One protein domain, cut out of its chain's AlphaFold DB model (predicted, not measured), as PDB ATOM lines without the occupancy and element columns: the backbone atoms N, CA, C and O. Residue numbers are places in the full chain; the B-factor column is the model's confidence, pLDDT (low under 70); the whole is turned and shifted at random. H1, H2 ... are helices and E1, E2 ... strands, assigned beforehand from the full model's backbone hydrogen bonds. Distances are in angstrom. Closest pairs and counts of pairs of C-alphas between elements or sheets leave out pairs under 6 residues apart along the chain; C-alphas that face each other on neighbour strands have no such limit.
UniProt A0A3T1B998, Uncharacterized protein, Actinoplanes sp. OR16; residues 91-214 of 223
ATOM      1  N   GLU A  91      29.795 -21.193 -49.694       90.31
ATOM      2  CA  GLU A  91      29.594 -21.191 -48.242       90.31
ATOM      3  C   GLU A  91      30.944 -21.352 -47.546       90.31
ATOM      4  O   GLU A  91      31.716 -22.264 -47.853       90.31
ATOM      5  N   PHE A  92      31.228 -20.456 -46.606       85.00
ATOM      6  CA  PHE A  92      32.416 -20.511 -45.771       85.00
ATOM      7  C   PHE A  92      32.096 -21.133 -44.405       85.00
ATOM      8  O   PHE A  92      30.971 -20.986 -43.912       85.00
ATOM      9  N   PRO A  93      33.086 -21.771 -43.756       76.88
ATOM     10  CA  PRO A  93      32.939 -22.276 -42.395       76.88
ATOM     11  C   PRO A  93      32.505 -21.171 -41.417       76.88
ATOM     12  O   PRO A  93      32.863 -20.003 -41.583       76.88
ATOM     13  N   ALA A  94      31.728 -21.514 -40.387       67.44
ATOM     14  CA  ALA A  94      31.205 -20.532 -39.429       67.44
ATOM     15  C   ALA A  94      32.319 -19.856 -38.608       67.44
ATOM     16  O   ALA A  94      32.176 -18.709 -38.188       67.44
ATOM     17  N   GLU A  95      33.454 -20.536 -38.451       67.69
ATOM     18  CA  GLU A  95      34.666 -20.094 -37.757       67.69
ATOM     19  C   GLU A  95      35.314 -18.859 -38.409       67.69
ATOM     20  O   GLU A  95      36.152 -18.194 -37.798       67.69
ATOM     21  N   VAL A  96      34.909 -18.539 -39.643       68.50
ATOM     22  CA  VAL A  96      35.348 -17.358 -40.393       68.50
ATOM     23  C   VAL A  96      34.834 -16.049 -39.778       68.50
ATOM     24  O   VAL A  96      35.498 -15.018 -39.858       68.50
ATOM     25  N   LEU A  97      33.681 -16.073 -39.106       70.62
ATOM     26  CA  LEU A  97      33.138 -14.917 -38.390       70.62
ATOM     27  C   LEU A  97      33.298 -15.116 -36.884       70.62
ATOM     28  O   LEU A  97      32.352 -15.471 -36.182       70.62
ATOM     29  N   THR A  98      34.508 -14.876 -36.372       71.94
ATOM     30  CA  THR A  98      34.709 -14.774 -34.920       71.94
ATOM     31  C   THR A  98      33.894 -13.606 -34.353       71.94
ATOM     32  O   THR A  98      33.542 -12.666 -35.069       71.94
ATOM     33  N   GLN A  99      33.603 -13.640 -33.049       71.94
ATOM     34  CA  GLN A  99      32.882 -12.547 -32.388       71.94
ATOM     35  C   GLN A  99      33.621 -11.205 -32.528       71.94
ATOM     36  O   GLN A  99      32.991 -10.196 -32.813       71.94
ATOM     37  N   GLU A 100      34.951 -11.218 -32.424       73.31
ATOM     38  CA  GLU A 100      35.809 -10.046 -32.634       73.31
ATOM     39  C   GLU A 100      35.658  -9.470 -34.051       73.31
ATOM     40  O   GLU A 100      35.427  -8.274 -34.212       73.31
ATOM     41  N   THR A 101      35.686 -10.327 -35.079       72.25
ATOM     42  CA  THR A 101      35.439  -9.915 -36.466       72.25
ATOM     43  C   THR A 101      34.043  -9.318 -36.635       72.25
ATOM     44  O   THR A 101      33.873  -8.350 -37.367       72.25
ATOM     45  N   TRP A 102      33.030  -9.878 -35.970       76.62
ATOM     46  CA  TRP A 102      31.665  -9.356 -36.027       76.62
ATOM     47  C   TRP A 102      31.543  -7.962 -35.401       76.62
ATOM     48  O   TRP A 102      30.878  -7.088 -35.959       76.62
ATOM     49  N   ASP A 103      32.191  -7.747 -34.257       76.94
ATOM     50  CA  ASP A 103      32.155  -6.474 -33.538       76.94
ATOM     51  C   ASP A 103      32.868  -5.363 -34.333       76.94
ATOM     52  O   ASP A 103      32.372  -4.233 -34.400       76.94
ATOM     53  N   ASP A 104      33.955  -5.703 -35.035       73.06
ATOM     54  CA  ASP A 104      34.678  -4.805 -35.950       73.06
ATOM     55  C   ASP A 104      33.812  -4.317 -37.129       73.06
ATOM     56  O   ASP A 104      34.000  -3.200 -37.611       73.06
ATOM     57  N   LEU A 105      32.837  -5.117 -37.579       71.56
ATOM     58  CA  LEU A 105      31.934  -4.754 -38.681       71.56
ATOM     59  C   LEU A 105      30.872  -3.724 -38.277       71.56
ATOM     60  O   LEU A 105      30.256  -3.122 -39.153       71.56
ATOM     61  N   ARG A 106      30.637  -3.531 -36.970       68.88
ATOM     62  CA  ARG A 106      29.671  -2.565 -36.406       68.88
ATOM     63  C   ARG A 106      28.237  -2.701 -36.937       68.88
ATOM     64  O   ARG A 106      27.483  -1.729 -36.939       68.88
ATOM     65  N   VAL A 107      27.815  -3.900 -37.350       67.81
ATOM     66  CA  VAL A 107      26.481  -4.101 -37.939       67.81
ATOM     67  C   VAL A 107      25.451  -4.529 -36.883       67.81
ATOM     68  O   VAL A 107      25.533  -5.644 -36.358       67.81
ATOM     69  N   PRO A 108      24.429  -3.698 -36.585       57.78
ATOM     70  CA  PRO A 108      23.495  -3.957 -35.487       57.78
ATOM     71  C   PRO A 108      22.459  -5.048 -35.805       57.78
ATOM     72  O   PRO A 108      21.947  -5.697 -34.898       57.78
ATOM     73  N   ALA A 109      22.146  -5.272 -37.084       65.94
ATOM     74  CA  ALA A 109      21.019  -6.102 -37.518       65.94
ATOM     75  C   ALA A 109      21.315  -7.616 -37.584       65.94
ATOM     76  O   ALA A 109      20.492  -8.382 -38.081       65.94
ATOM     77  N   GLY A 110      22.490  -8.074 -37.130       73.00
ATOM     78  CA  GLY A 110      22.852  -9.500 -37.177       73.00
ATOM     79  C   GLY A 110      23.123 -10.049 -38.588       73.00
ATOM     80  O   GLY A 110      23.408 -11.243 -38.725       73.00
ATOM     81  N   LEU A 111      23.044  -9.193 -39.617       79.31
ATOM     82  CA  LEU A 111      23.299  -9.516 -41.018       79.31
ATOM     83  C   LEU A 111      23.923  -8.326 -41.761       79.31
ATOM     84  O   LEU A 111      23.533  -7.185 -41.519       79.31
ATOM     85  N   ALA A 112      24.864  -8.595 -42.663       83.62
ATOM     86  CA  ALA A 112      25.594  -7.581 -43.419       83.62
ATOM     87  C   ALA A 112      25.986  -8.090 -44.809       83.62
ATOM     88  O   ALA A 112      26.175  -9.290 -45.005       83.62
ATOM     89  N   PHE A 113      26.180  -7.173 -45.749       86.81
ATOM     90  CA  PHE A 113      26.865  -7.427 -47.009       86.81
ATOM     91  C   PHE A 113      28.199  -6.690 -47.010       86.81
ATOM     92  O   PHE A 113      28.257  -5.528 -46.623       86.81
ATOM     93  N   LEU A 114      29.259  -7.346 -47.466       86.12
ATOM     94  CA  LEU A 114      30.532  -6.715 -47.786       86.12
ATOM     95  C   LEU A 114      30.723  -6.758 -49.291       86.12
ATOM     96  O   LEU A 114      30.774  -7.838 -49.871       86.12
ATOM     97  N   THR A 115      30.858  -5.597 -49.913       85.50
ATOM     98  CA  THR A 115      31.170  -5.479 -51.342       85.50
ATOM     99  C   THR A 115      32.508  -4.791 -51.506       85.50
ATOM    100  O   THR A 115      32.838  -3.872 -50.756       85.50
ATOM    101  N   ARG A 116      33.305  -5.240 -52.474       81.62
ATOM    102  CA  ARG A 116      34.544  -4.559 -52.846       81.62
ATOM    103  C   ARG A 116      34.245  -3.638 -54.015       81.62
ATOM    104  O   ARG A 116      33.825  -4.123 -55.054       81.62
ATOM    105  N   SER A 117      34.486  -2.349 -53.848       75.25
ATOM    106  CA  SER A 117      34.477  -1.371 -54.929       75.25
ATOM    107  C   SER A 117      35.906  -1.017 -55.340       75.25
ATOM    108  O   SER A 117      36.878  -1.344 -54.647       75.25
ATOM    109  N   GLY A 118      36.047  -0.277 -56.443       67.81
ATOM    110  CA  GLY A 118      37.333   0.290 -56.865       67.81
ATOM    111  C   GLY A 118      38.022   1.188 -55.819       67.81
ATOM    112  O   GLY A 118      39.218   1.441 -55.940       67.81
ATOM    113  N   THR A 119      37.309   1.647 -54.782       66.81
ATOM    114  CA  THR A 119      37.836   2.528 -53.720       66.81
ATOM    115  C   THR A 119      38.042   1.836 -52.369       66.81
ATOM    116  O   THR A 119      38.576   2.455 -51.448       66.81
ATOM    117  N   GLY A 120      37.646   0.568 -52.219       70.06
ATOM    118  CA  GLY A 120      37.803  -0.190 -50.975       70.06
ATOM    119  C   GLY A 120      36.624  -1.114 -50.680       70.06
ATOM    120  O   GLY A 120      35.869  -1.481 -51.574       70.06
ATOM    121  N   LEU A 121      36.474  -1.523 -49.421       76.06
ATOM    122  CA  LEU A 121      35.381  -2.395 -48.992       76.06
ATOM    123  C   LEU A 121      34.241  -1.569 -48.385       76.06
ATOM    124  O   LEU A 121      34.471  -0.702 -47.539       76.06
ATOM    125  N   VAL A 122      33.015  -1.865 -48.799       80.12
ATOM    126  CA  VAL A 122      31.790  -1.230 -48.314       80.12
ATOM    127  C   VAL A 122      30.972  -2.269 -47.555       80.12
ATOM    128  O   VAL A 122      30.599  -3.304 -48.113       80.12
ATOM    129  N   VAL A 123      30.688  -1.985 -46.284       82.38
ATOM    130  CA  VAL A 123      29.671  -2.697 -45.507       82.38
ATOM    131  C   VAL A 123      28.323  -2.101 -45.841       82.38
ATOM    132  O   VAL A 123      28.143  -0.888 -45.814       82.38
ATOM    133  N   SER A 124      27.357  -2.956 -46.128       76.38
ATOM    134  CA  SER A 124      25.964  -2.583 -46.302       76.38
ATOM    135  C   SER A 124      25.105  -3.433 -45.380       76.38
ATOM    136  O   SER A 124      24.996  -4.645 -45.555       76.38
ATOM    137  N   GLY A 125      24.505  -2.815 -44.367       66.75
ATOM    138  CA  GLY A 125      23.516  -3.470 -43.509       66.75
ATOM    139  C   GLY A 125      22.099  -3.149 -43.984       66.75
ATOM    140  O   GLY A 125      21.870  -2.039 -44.471       66.75
ATOM    141  N   PRO A 126      21.117  -4.058 -43.842       61.56
ATOM    142  CA  PRO A 126      19.728  -3.657 -44.007       61.56
ATOM    143  C   PRO A 126      19.380  -2.639 -42.913       61.56
ATOM    144  O   PRO A 126      19.537  -2.916 -41.723       61.56
ATOM    145  N   ALA A 127      18.883  -1.470 -43.298       55.28
ATOM    146  CA  ALA A 127      18.230  -0.555 -42.376       55.28
ATOM    147  C   ALA A 127      16.780  -0.311 -42.828       55.28
ATOM    148  O   ALA A 127      16.465  -0.449 -44.016       55.28
ATOM    149  N   PRO A 128      15.872   0.059 -41.903       47.03
ATOM    150  CA  PRO A 128      14.463   0.311 -42.222       47.03
ATOM    151  C   PRO A 128      14.243   1.350 -43.334       47.03
ATOM    152  O   PRO A 128      13.203   1.346 -43.986       47.03
ATOM    153  N   THR A 129      15.213   2.239 -43.555       51.56
ATOM    154  CA  THR A 129      15.165   3.340 -44.528       51.56
ATOM    155  C   THR A 129      15.978   3.089 -45.802       51.56
ATOM    156  O   THR A 129      15.998   3.944 -46.684       51.56
ATOM    157  N   GLY A 130      16.645   1.941 -45.937       55.03
ATOM    158  CA  GLY A 130      17.589   1.677 -47.026       55.03
ATOM    159  C   GLY A 130      18.798   0.886 -46.538       55.03
ATOM    160  O   GLY A 130      18.914   0.604 -45.354       55.03
ATOM    161  N   ALA A 131      19.695   0.486 -47.438       61.66
ATOM    162  CA  ALA A 131      20.961  -0.086 -46.989       61.66
ATOM    163  C   ALA A 131      21.825   1.059 -46.444       61.66
ATOM    164  O   ALA A 131      22.026   2.045 -47.153       61.66
ATOM    165  N   THR A 132      22.297   0.964 -45.201       64.81
ATOM    166  CA  THR A 132      23.322   1.896 -44.713       64.81
ATOM    167  C   THR A 132      24.656   1.414 -45.253       64.81
ATOM    168  O   THR A 132      25.074   0.310 -44.906       64.81
ATOM    169  N   GLU A 133      25.284   2.215 -46.112       73.31
ATOM    170  CA  GLU A 133      26.626   1.960 -46.634       73.31
ATOM    171  C   GLU A 133      27.663   2.652 -45.746       73.31
ATOM    172  O   GLU A 133      27.615   3.868 -45.561       73.31
ATOM    173  N   GLU A 134      28.608   1.887 -45.209       75.50
ATOM    174  CA  GLU A 134      29.765   2.408 -44.485       75.50
ATOM    175  C   GLU A 134      31.039   1.851 -45.119       75.50
ATOM    176  O   GLU A 134      31.166   0.648 -45.363       75.50
ATOM    177  N   GLN A 135      31.990   2.734 -45.415       78.19
ATOM    178  CA  GLN A 135      33.295   2.313 -45.904       78.19
ATOM    179  C   GLN A 135      34.106   1.765 -44.732       78.19
ATOM    180  O   GLN A 135      34.326   2.464 -43.742       78.19
ATOM    181  N   LEU A 136      34.574   0.523 -44.847       75.38
ATOM    182  CA  LEU A 136      35.413  -0.051 -43.805       75.38
ATOM    183  C   LEU A 136      36.811   0.575 -43.832       75.38
ATOM    184  O   LEU A 136      37.426   0.660 -44.900       75.38
ATOM    185  N   PRO A 137      37.358   0.955 -42.663       76.50
ATOM    186  CA  PRO A 137      38.751   1.350 -42.547       76.50
ATOM    187  C   PRO A 137      39.695   0.269 -43.109       76.50
ATOM    188  O   PRO A 137      39.534  -0.905 -42.755       76.50
ATOM    189  N   PRO A 138      40.728   0.635 -43.898       76.00
ATOM    190  CA  PRO A 138      41.679  -0.322 -44.475       76.00
ATOM    191  C   PRO A 138      42.273  -1.343 -43.483       76.00
ATOM    192  O   PRO A 138      42.315  -2.524 -43.823       76.00
ATOM    193  N   PRO A 139      42.621  -0.976 -42.227       78.69
ATOM    194  CA  PRO A 139      43.164  -1.938 -41.265       78.69
ATOM    195  C   PRO A 139      42.220  -3.096 -40.917       78.69
ATOM    196  O   PRO A 139      42.690  -4.173 -40.561       78.69
ATOM    197  N   ILE A 140      40.899  -2.893 -40.989       76.44
ATOM    198  CA  ILE A 140      39.913  -3.955 -40.726       76.44
ATOM    199  C   ILE A 140      39.912  -4.954 -41.886       76.44
ATOM    200  O   ILE A 140      39.864  -6.166 -41.672       76.44
ATOM    201  N   TRP A 141      40.031  -4.454 -43.118       75.75
ATOM    202  CA  TRP A 141      40.098  -5.295 -44.305       75.75
ATOM    203  C   TRP A 141      41.372  -6.135 -44.360       75.75
ATOM    204  O   TRP A 141      41.293  -7.340 -44.587       75.75
ATOM    205  N   ASP A 142      42.531  -5.539 -44.078       79.00
ATOM    206  CA  ASP A 142      43.796  -6.276 -44.084       79.00
ATOM    207  C   ASP A 142      43.780  -7.414 -43.053       79.00
ATOM    208  O   ASP A 142      44.231  -8.524 -43.336       79.00
ATOM    209  N   ARG A 143      43.184  -7.187 -41.873       78.56
ATOM    210  CA  ARG A 143      42.973  -8.246 -40.871       78.56
ATOM    211  C   ARG A 143      42.068  -9.363 -41.390       78.56
ATOM    212  O   ARG A 143      42.401 -10.536 -41.214       78.56
ATOM    213  N   LEU A 144      40.959  -9.013 -42.043       76.69
ATOM    214  CA  LEU A 144      40.039  -9.977 -42.654       76.69
ATOM    215  C   LEU A 144      40.725 -10.814 -43.739       76.69
ATOM    216  O   LEU A 144      40.582 -12.034 -43.731       76.69
ATOM    217  N   LEU A 145      41.502 -10.190 -44.629       78.00
ATOM    218  CA  LEU A 145      42.257 -10.888 -45.673       78.00
ATOM    219  C   LEU A 145      43.357 -11.782 -45.110       78.00
ATOM    220  O   LEU A 145      43.505 -12.916 -45.559       78.00
ATOM    221  N   ASN A 146      44.108 -11.300 -44.120       80.00
ATOM    222  CA  ASN A 146      45.165 -12.085 -43.486       80.00
ATOM    223  C   ASN A 146      44.604 -13.341 -42.818       80.00
ATOM    224  O   ASN A 146      45.221 -14.402 -42.866       80.00
ATOM    225  N   ARG A 147      43.422 -13.233 -42.205       76.31
ATOM    226  CA  ARG A 147      42.760 -14.366 -41.554       76.31
ATOM    227  C   ARG A 147      42.045 -15.278 -42.553       76.31
ATOM    228  O   ARG A 147      41.994 -16.488 -42.347       76.31
ATOM    229  N   HIS A 148      41.512 -14.706 -43.630       76.31
ATOM    230  CA  HIS A 148      40.732 -15.408 -44.646       76.31
ATOM    231  C   HIS A 148      41.170 -15.007 -46.063       76.31
ATOM    232  O   HIS A 148      40.449 -14.281 -46.754       76.31
ATOM    233  N   PRO A 149      42.312 -15.537 -46.555       78.88
ATOM    234  CA  PRO A 149      42.855 -15.178 -47.869       78.88
ATOM    235  C   PRO A 149      41.891 -15.444 -49.029       78.88
ATOM    236  O   PRO A 149      41.950 -14.790 -50.065       78.88
ATOM    237  N   VAL A 150      40.952 -16.375 -48.843       76.38
ATOM    238  CA  VAL A 150      39.903 -16.691 -49.817       76.38
ATOM    239  C   VAL A 150      39.013 -15.486 -50.156       76.38
ATOM    240  O   VAL A 150      38.513 -15.402 -51.276       76.38
ATOM    241  N   PHE A 151      38.874 -14.502 -49.260       79.69
ATOM    242  CA  PHE A 151      38.151 -13.257 -49.538       79.69
ATOM    243  C   PHE A 151      38.848 -12.375 -50.582       79.69
ATOM    244  O   PHE A 151      38.188 -11.555 -51.216       79.69
ATOM    245  N   ALA A 152      40.146 -12.579 -50.847       79.75
ATOM    246  CA  ALA A 152      40.845 -11.897 -51.937       79.75
ATOM    247  C   ALA A 152      40.313 -12.298 -53.325       79.75
ATOM    248  O   ALA A 152      40.502 -11.559 -54.290       79.75
ATOM    249  N   THR A 153      39.631 -13.447 -53.425       81.81
ATOM    250  CA  THR A 153      39.017 -13.930 -54.672       81.81
ATOM    251  C   THR A 153      37.697 -13.237 -55.013       81.81
ATOM    252  O   THR A 153      37.151 -13.501 -56.088       81.81
ATOM    253  N   LEU A 154      37.187 -12.375 -54.120       85.38
ATOM    254  CA  LEU A 154      35.977 -11.587 -54.333       85.38
ATOM    255  C   LEU A 154      36.175 -10.650 -55.527       85.38
ATOM    256  O   LEU A 154      37.048  -9.772 -55.509       85.38
ATOM    257  N   ARG A 155      35.354 -10.842 -56.558       88.62
ATOM    258  CA  ARG A 155      35.340  -9.988 -57.740       88.62
ATOM    259  C   ARG A 155      34.730  -8.634 -57.356       88.62
ATOM    260  O   ARG A 155      33.625  -8.617 -56.810       88.62
ATOM    261  N   PRO A 156      35.435  -7.514 -57.594       87.38
ATOM    262  CA  PRO A 156      34.905  -6.191 -57.296       87.38
ATOM    263  C   PRO A 156      33.577  -5.950 -58.010       87.38
ATOM    264  O   PRO A 156      33.397  -6.409 -59.134       87.38
ATOM    265  N   ASP A 157      32.674  -5.231 -57.350       87.62
ATOM    266  CA  ASP A 157      31.399  -4.715 -57.862       87.62
ATOM    267  C   ASP A 157      30.331  -5.768 -58.244       87.62
ATOM    268  O   ASP A 157      29.136  -5.500 -58.125       87.62
ATOM    269  N   VAL A 158      30.727  -6.988 -58.619       91.94
ATOM    270  CA  VAL A 158      29.825  -8.061 -59.080       91.94
ATOM    271  C   VAL A 158      29.570  -9.165 -58.052       91.94
ATOM    272  O   VAL A 158      28.667  -9.981 -58.237       91.94
ATOM    273  N   GLU A 159      30.322  -9.198 -56.953       93.19
ATOM    274  CA  GLU A 159      30.146 -10.161 -55.865       93.19
ATOM    275  C   GLU A 159      30.160  -9.485 -54.493       93.19
ATOM    276  O   GLU A 159      30.750  -8.421 -54.290       93.19
ATOM    277  N   ALA A 160      29.535 -10.148 -53.522       91.50
ATOM    278  CA  ALA A 160      29.529  -9.723 -52.134       91.50
ATOM    279  C   ALA A 160      29.742 -10.898 -51.176       91.50
ATOM    280  O   ALA A 160      29.346 -12.032 -51.456       91.50
ATOM    281  N   LEU A 161      30.284 -10.607 -49.994       89.81
ATOM    282  CA  LEU A 161      30.182 -11.509 -48.853       89.81
ATOM    283  C   LEU A 161      28.909 -11.184 -48.076       89.81
ATOM    284  O   LEU A 161      28.772 -10.098 -47.518       89.81
ATOM    285  N   PHE A 162      27.989 -12.134 -48.014       89.19
ATOM    286  CA  PHE A 162      26.842 -12.089 -47.125       89.19
ATOM    287  C   PHE A 162      27.205 -12.715 -45.776       89.19
ATOM    288  O   PHE A 162      27.479 -13.913 -45.666       89.19
ATOM    289  N   LEU A 163      27.203 -11.885 -44.740       85.44
ATOM    290  CA  LEU A 163      27.599 -12.241 -43.389       85.44
ATOM    291  C   LEU A 163      26.377 -12.329 -42.484       85.44
ATOM    292  O   LEU A 163      25.566 -11.407 -42.412       85.44
ATOM    293  N   ARG A 164      26.289 -13.419 -41.726       82.75
ATOM    294  CA  ARG A 164      25.368 -13.584 -40.600       82.75
ATOM    295  C   ARG A 164      26.142 -14.150 -39.414       82.75
ATOM    296  O   ARG A 164      27.117 -14.871 -39.599       82.75
ATOM    297  N   ARG A 165      25.655 -13.947 -38.187       75.44
ATOM    298  CA  ARG A 165      26.298 -14.547 -36.993       75.44
ATOM    299  C   ARG A 165      26.480 -16.066 -37.091       75.44
ATOM    300  O   ARG A 165      27.382 -16.622 -36.489       75.44
ATOM    301  N   ALA A 166      25.611 -16.738 -37.842       76.56
ATOM    302  CA  ALA A 166      25.621 -18.187 -38.001       76.56
ATOM    303  C   ALA A 166      26.330 -18.679 -39.281       76.56
ATOM    304  O   ALA A 166      26.091 -19.818 -39.675       76.56
ATOM    305  N   GLY A 167      27.056 -17.839 -40.030       81.62
ATOM    306  CA  GLY A 167      27.721 -18.252 -41.274       81.62
ATOM    307  C   GLY A 167      28.058 -17.124 -42.252       81.62
ATOM    308  O   GLY A 167      27.535 -16.016 -42.168       81.62
ATOM    309  N   CYS A 168      28.911 -17.441 -43.218       87.94
ATOM    310  CA  CYS A 168      29.436 -16.503 -44.203       87.94
ATOM    311  C   CYS A 168      29.295 -17.101 -45.607       87.94
ATOM    312  O   CYS A 168      29.552 -18.288 -45.804       87.94
ATOM    313  N   PHE A 169      28.869 -16.290 -46.573       90.81
ATOM    314  CA  PHE A 169      28.601 -16.723 -47.942       90.81
ATOM    315  C   PHE A 169      29.212 -15.742 -48.926       90.81
ATOM    316  O   PHE A 169      29.061 -14.542 -48.739       90.81
ATOM    317  N   LEU A 170      29.832 -16.226 -49.999       92.44
ATOM    318  CA  LEU A 170      30.051 -15.416 -51.196       92.44
ATOM    319  C   LEU A 170      28.836 -15.594 -52.093       92.44
ATOM    320  O   LEU A 170      28.460 -16.728 -52.400       92.44
ATOM    321  N   ILE A 171      28.231 -14.483 -52.496       93.81
ATOM    322  CA  ILE A 171      27.078 -14.466 -53.389       93.81
ATOM    323  C   ILE A 171      27.284 -13.436 -54.501       93.81
ATOM    324  O   ILE A 171      27.986 -12.441 -54.290       93.81
ATOM    325  N   PRO A 172      26.661 -13.624 -55.669       94.38
ATOM    326  CA  PRO A 172      26.644 -12.603 -56.703       94.38
ATOM    327  C   PRO A 172      25.873 -11.368 -56.233       94.38
ATOM    328  O   PRO A 172      24.963 -11.461 -55.402       94.38
ATOM    329  N   VAL A 173      26.223 -10.199 -56.767       91.56
ATOM    330  CA  VAL A 173      25.630  -8.929 -56.332       91.56
ATOM    331  C   VAL A 173      24.121  -8.874 -56.593       91.56
ATOM    332  O   VAL A 173      23.390  -8.294 -55.795       91.56
ATOM    333  N   ASP A 174      23.608  -9.530 -57.636       92.12
ATOM    334  CA  ASP A 174      22.167  -9.573 -57.903       92.12
ATOM    335  C   ASP A 174      21.375 -10.324 -56.819       92.12
ATOM    336  O   ASP A 174      20.312  -9.864 -56.402       92.12
ATOM    337  N   ALA A 175      21.946 -11.379 -56.236       91.88
ATOM    338  CA  ALA A 175      21.387 -12.049 -55.066       91.88
ATOM    339  C   ALA A 175      21.345 -11.130 -53.828       91.88
ATOM    340  O   ALA A 175      20.445 -11.266 -52.993       91.88
ATOM    341  N   CYS A 176      22.275 -10.174 -53.705       88.12
ATOM    342  CA  CYS A 176      22.213  -9.134 -52.671       88.12
ATOM    343  C   CYS A 176      21.031  -8.195 -52.902       88.12
ATOM    344  O   CYS A 176      20.315  -7.879 -51.952       88.12
ATOM    345  N   TYR A 177      20.811  -7.764 -54.148       86.56
ATOM    346  CA  TYR A 177      19.666  -6.926 -54.515       86.56
ATOM    347  C   TYR A 177      18.341  -7.649 -54.265       86.56
ATOM    348  O   TYR A 177      17.433  -7.052 -53.684       86.56
ATOM    349  N   ASP A 178      18.253  -8.934 -54.610       87.25
ATOM    350  CA  ASP A 178      17.085  -9.771 -54.327       87.25
ATOM    351  C   ASP A 178      16.808  -9.863 -52.826       87.25
ATOM    352  O   ASP A 178      15.671  -9.669 -52.386       87.25
ATOM    353  N   LEU A 179      17.840 -10.121 -52.014       84.94
ATOM    354  CA  LEU A 179      17.686 -10.162 -50.563       84.94
ATOM    355  C   LEU A 179      17.306  -8.784 -50.012       84.94
ATOM    356  O   LEU A 179      16.383  -8.686 -49.212       84.94
ATOM    357  N   ALA A 180      17.943  -7.704 -50.457       79.88
ATOM    358  CA  ALA A 180      17.604  -6.352 -50.027       79.88
ATOM    359  C   ALA A 180      16.151  -5.984 -50.380       79.88
ATOM    360  O   ALA A 180      15.443  -5.412 -49.550       79.88
ATOM    361  N   ALA A 181      15.679  -6.344 -51.577       82.12
ATOM    362  CA  ALA A 181      14.290  -6.163 -51.987       82.12
ATOM    363  C   ALA A 181      13.330  -7.001 -51.126       82.12
ATOM    364  O   ALA A 181      12.294  -6.497 -50.679       82.12
ATOM    365  N   LEU A 182      13.694  -8.250 -50.824       81.31
ATOM    366  CA  LEU A 182      12.933  -9.123 -49.931       81.31
ATOM    367  C   LEU A 182      12.833  -8.539 -48.514       81.31
ATOM    368  O   LEU A 182      11.750  -8.508 -47.933       81.31
ATOM    369  N   LEU A 183      13.937  -8.038 -47.957       77.31
ATOM    370  CA  LEU A 183      13.959  -7.424 -46.627       77.31
ATOM    371  C   LEU A 183      13.124  -6.137 -46.604       77.31
ATOM    372  O   LEU A 183      12.288  -5.981 -45.721       77.31
ATOM    373  N   ARG A 184      13.249  -5.264 -47.613       75.25
ATOM    374  CA  ARG A 184      12.445  -4.029 -47.729       75.25
ATOM    375  C   ARG A 184      10.940  -4.289 -47.806       75.25
ATOM    376  O   ARG A 184      10.158  -3.486 -47.311       75.25
ATOM    377  N   THR A 185      10.530  -5.380 -48.449       77.62
ATOM    378  CA  THR A 185       9.107  -5.717 -48.623       77.62
ATOM    379  C   THR A 185       8.512  -6.475 -47.437       77.62
ATOM    380  O   THR A 185       7.314  -6.352 -47.186       77.62
ATOM    381  N   SER A 186       9.327  -7.234 -46.697       71.00
ATOM    382  CA  SER A 186       8.865  -8.084 -45.587       71.00
ATOM    383  C   SER A 186       9.073  -7.481 -44.193       71.00
ATOM    384  O   SER A 186       8.334  -7.822 -43.268       71.00
ATOM    385  N   TRP A 187      10.042  -6.577 -44.008       68.75
ATOM    386  CA  TRP A 187      10.323  -5.954 -42.711       68.75
ATOM    387  C   TRP A 187       9.456  -4.709 -42.516       68.75
ATOM    388  O   TRP A 187       9.721  -3.641 -43.066       68.75
ATOM    389  N   ARG A 188       8.402  -4.831 -41.704       57.56
ATOM    390  CA  ARG A 188       7.605  -3.685 -41.246       57.56
ATOM    391  C   ARG A 188       8.142  -3.197 -39.898       57.56
ATOM    392  O   ARG A 188       7.750  -3.709 -38.857       57.56
ATOM    393  N   GLY A 189       9.021  -2.193 -39.916       54.75
ATOM    394  CA  GLY A 189       9.627  -1.619 -38.704       54.75
ATOM    395  C   GLY A 189      10.852  -2.391 -38.185       54.75
ATOM    396  O   GLY A 189      11.443  -3.184 -38.907       54.75
ATOM    397  N   PHE A 190      11.262  -2.124 -36.936       49.41
ATOM    398  CA  PHE A 190      12.460  -2.709 -36.297       49.41
ATOM    399  C   PHE A 190      12.270  -4.146 -35.775       49.41
ATOM    400  O   PHE A 190      13.216  -4.740 -35.258       49.41
ATOM    401  N   THR A 191      11.062  -4.705 -35.853       52.56
ATOM    402  CA  THR A 191      10.749  -6.021 -35.288       52.56
ATOM    403  C   THR A 191      10.752  -7.094 -36.372       52.56
ATOM    404  O   THR A 191      10.110  -6.964 -37.412       52.56
ATOM    405  N   SER A 192      11.466  -8.196 -36.120       60.97
ATOM    406  CA  SER A 192      11.397  -9.395 -36.954       60.97
ATOM    407  C   SER A 192       9.977  -9.963 -36.901       60.97
ATOM    408  O   SER A 192       9.583 -10.580 -35.908       60.97
ATOM    409  N   THR A 193       9.184  -9.735 -37.943       61.94
ATOM    410  CA  THR A 193       7.871 -10.371 -38.080       61.94
ATOM    411  C   THR A 193       8.050 -11.855 -38.439       61.94
ATOM    412  O   THR A 193       9.061 -12.233 -39.038       61.94
ATOM    413  N   PRO A 194       7.087 -12.738 -38.124       69.00
ATOM    414  CA  PRO A 194       7.131 -14.131 -38.583       69.00
ATOM    415  C   PRO A 194       7.274 -14.258 -40.111       69.00
ATOM    416  O   PRO A 194       7.966 -15.148 -40.601       69.00
ATOM    417  N   GLU A 195       6.678 -13.326 -40.860       67.88
ATOM    418  CA  GLU A 195       6.754 -13.226 -42.324       67.88
ATOM    419  C   GLU A 195       8.172 -12.893 -42.813       67.88
ATOM    420  O   GLU A 195       8.673 -13.516 -43.754       67.88
ATOM    421  N   ALA A 196       8.847 -11.954 -42.144       70.94
ATOM    422  CA  ALA A 196      10.242 -11.607 -42.384       70.94
ATOM    423  C   ALA A 196      11.178 -12.795 -42.125       70.94
ATOM    424  O   ALA A 196      12.038 -13.111 -42.952       70.94
ATOM    425  N   THR A 197      10.977 -13.492 -41.006       75.06
ATOM    426  CA  THR A 197      11.751 -14.686 -40.646       75.06
ATOM    427  C   THR A 197      11.537 -15.815 -41.655       75.06
ATOM    428  O   THR A 197      12.507 -16.429 -42.099       75.06
ATOM    429  N   GLY A 198      10.291 -16.068 -42.073       80.19
ATOM    430  CA  GLY A 198       9.969 -17.079 -43.082       80.19
ATOM    431  C   GLY A 198      10.568 -16.760 -44.455       80.19
ATOM    432  O   GLY A 198      11.166 -17.629 -45.091       80.19
ATOM    433  N   SER A 199      10.488 -15.499 -44.881       80.69
ATOM    434  CA  SER A 199      11.078 -15.027 -46.140       80.69
ATOM    435  C   SER A 199      12.598 -15.197 -46.152       80.69
ATOM    436  O   SER A 199      13.155 -15.747 -47.106       80.69
ATOM    437  N   LEU A 200      13.267 -14.802 -45.064       81.75
ATOM    438  CA  LEU A 200      14.705 -14.998 -44.902       81.75
ATOM    439  C   LEU A 200      15.069 -16.489 -44.877       81.75
ATOM    440  O   LEU A 200      16.032 -16.885 -45.527       81.75
ATOM    441  N   ALA A 201      14.290 -17.336 -44.198       85.31
ATOM    442  CA  ALA A 201      14.518 -18.780 -44.179       85.31
ATOM    443  C   ALA A 201      14.409 -19.403 -45.583       85.31
ATOM    444  O   ALA A 201      15.264 -20.199 -45.972       85.31
ATOM    445  N   MET A 202      13.411 -19.003 -46.378       85.62
ATOM    446  CA  MET A 202      13.276 -19.443 -47.771       85.62
ATOM    447  C   MET A 202      14.434 -18.960 -48.645       85.62
ATOM    448  O   MET A 202      14.943 -19.727 -49.463       85.62
ATOM    449  N   PHE A 203      14.871 -17.709 -48.474       87.88
ATOM    450  CA  PHE A 203      16.063 -17.206 -49.153       87.88
ATOM    451  C   PHE A 203      17.291 -18.039 -48.781       87.88
ATOM    452  O   PHE A 203      18.013 -18.490 -49.666       87.88
ATOM    453  N   MET A 204      17.484 -18.319 -47.491       89.12
ATOM    454  CA  MET A 204      18.603 -19.122 -47.014       89.12
ATOM    455  C   MET A 204      18.593 -20.546 -47.570       89.12
ATOM    456  O   MET A 204      19.653 -21.073 -47.905       89.12
ATOM    457  N   ALA A 205      17.418 -21.165 -47.694       90.00
ATOM    458  CA  ALA A 205      17.281 -22.483 -48.304       90.00
ATOM    459  C   ALA A 205      17.682 -22.462 -49.790       90.00
ATOM    460  O   ALA A 205      18.441 -23.324 -50.229       90.00
ATOM    461  N   ARG A 206      17.240 -21.446 -50.550       89.12
ATOM    462  CA  ARG A 206      17.657 -21.261 -51.953       89.12
ATOM    463  C   ARG A 206      19.154 -21.000 -52.075       89.12
ATOM    464  O   ARG A 206      19.788 -21.551 -52.967       89.12
ATOM    465  N   LEU A 207      19.703 -20.184 -51.178       90.88
ATOM    466  CA  LEU A 207      21.122 -19.861 -51.155       90.88
ATOM    467  C   LEU A 207      21.959 -21.125 -50.935       90.88
ATOM    468  O   LEU A 207      22.798 -21.457 -51.765       90.88
ATOM    469  N   ARG A 208      21.662 -21.889 -49.878       89.25
ATOM    470  CA  ARG A 208      22.369 -23.141 -49.568       89.25
ATOM    471  C   ARG A 208      22.258 -24.188 -50.675       89.25
ATOM    472  O   ARG A 208      23.198 -24.943 -50.868       89.25
ATOM    473  N   ALA A 209      21.150 -24.227 -51.416       91.56
ATOM    474  CA  ALA A 209      20.996 -25.139 -52.550       91.56
ATOM    475  C   ALA A 209      21.926 -24.806 -53.736       91.56
ATOM    476  O   ALA A 209      22.197 -25.682 -54.554       91.56
ATOM    477  N   ARG A 210      22.397 -23.556 -53.842       91.44
ATOM    478  CA  ARG A 210      23.333 -23.103 -54.886       91.44
ATOM    479  C   ARG A 210      24.780 -23.067 -54.403       91.44
ATOM    480  O   ARG A 210      25.689 -23.199 -55.219       91.44
ATOM    481  N   CYS A 211      24.994 -22.874 -53.102       91.94
ATOM    482  CA  CYS A 211      26.324 -22.785 -52.519       91.94
ATOM    483  C   CYS A 211      27.119 -24.075 -52.699       91.94
ATOM    484  O   CYS A 211      26.648 -25.173 -52.410       91.94
ATOM    485  N   GLN A 212      28.367 -23.907 -53.110       89.62
ATOM    486  CA  GLN A 212      29.400 -24.921 -52.963       89.62
ATOM    487  C   GLN A 212      30.231 -24.609 -51.713       89.62
ATOM    488  O   GLN A 212      30.403 -23.432 -51.382       89.62
ATOM    489  N   PRO A 213      30.773 -25.610 -51.004       84.25
ATOM    490  CA  PRO A 213      31.741 -25.351 -49.948       84.25
ATOM    491  C   PRO A 213      32.927 -24.579 -50.526       84.25
ATOM    492  O   PRO A 213      33.502 -24.984 -51.540       84.25
ATOM    493  N   ALA A 214      33.300 -23.466 -49.899       78.38
ATOM    494  CA  ALA A 214      34.547 -22.805 -50.239       78.38
ATOM    495  C   ALA A 214      35.691 -23.781 -49.953       78.38
ATOM    496  O   ALA A 214      35.811 -24.283 -48.831       78.38
TER     497      ALA A 214
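What this domain is: This is residues 91 to 214 of the 223 residues of an uncharacterized protein of Actinoplanes sp. OR16 (UniProt A0A3T1B998). A strongly twisted antiparallel sheet of five strands has helix H4 packed along one face, and H5 folds back beside H4 to make a helical hairpin. H2 and the short H3 make a corner by the end of the sheet where E2 begins, with H1 near H2. The printed part has 124 residues, with five named helices and five named strands in the order H1 E1 E2 E3 H2 H3 E4 E5 H4 H5; the sheet's order is E3 E2 E1 E4 E5 and the class is mixed, helices and strands. It is compact, with a radius of gyration of the C-alphas of 13.9 A, and its spans are 38 by 30 by 27 A.

Where its parts are: Find C-alpha 111 at (23.299, -9.516, -41.018), where E1 begins; it runs through residues 111 to 117, 19.6 A. Beside it look for E2, residues 120 to 127, 21.4 A, then E3, residues 130 to 135; on its other side lie E4, residues 159 to 164, and E5, residues 167 to 172. H4, residues 173 to 186, is 19.9 A long, and H5, residues 194 to 210, runs 24.7 A to C-alpha 210 at (23.333, -23.103, -54.886). H2 is residues 138 to 147, 14.4 A, H3 residues 149 to 153, and H1 residues 99 to 104.

How they stand to each other: Start with E1, E2 and E3, a meander, each strand the antiparallel neighbour of the one before: N 113 and O 124 are 2.8 A apart, N 123 and O 134 2.8 A. E1 also pairs antiparallel with E4, N 112 to O 163 at 2.9 A, and E4 forms a hairpin with E5, N 162 to O 169 at 2.7 A. H4 and the sheet make two layers, the helix on one face: it lies over E2 and E1 at a height over the sheet of 9.4 A, along the strands, at 4 degrees to E2 on the local plane. H5 touches H4, closest at the C-alphas of Ser 186 and Ala 196, 5.0 A, with a shallow tilt of 18 degrees, opposite ways. H5 only grazes the sheet, with residues 207 to 210; H2 does so with 138 to 141 and H3 with 151 to 153. H2 and H3 only just touch, with 3 pairs of C-alphas within 8 A, and only at the corner; the closest C-alphas, of Leu 145 and Phe 151, are 6.1 A apart. H1 is close to H2 but not clearly touching, Asp 104 to Ile 140 at 7.1 A between C-alphas, and is only just not on the sheet, with 4 pairs within 10 A. Every O i to N i+4 pair is within hydrogen-bond range in H1, H2, H4 and H5; H3 has 0 of 1, but 2 of 2 O i to N i+3 pairs.

The domain as a whole: The two C-alphas farthest apart, of Asn 146 and Arg 188, are 38.6 A apart, while the first and last printed C-alphas, of Glu 91 and Ala 214, are 5.6 A apart. The printed part has no cut, and no link is long. The mean pLDDT of the printed part is 77.7; look for values under 70 at residues 94 to 96, 106 to 109, 118 to 119, 125 to 132 and 187 to 195.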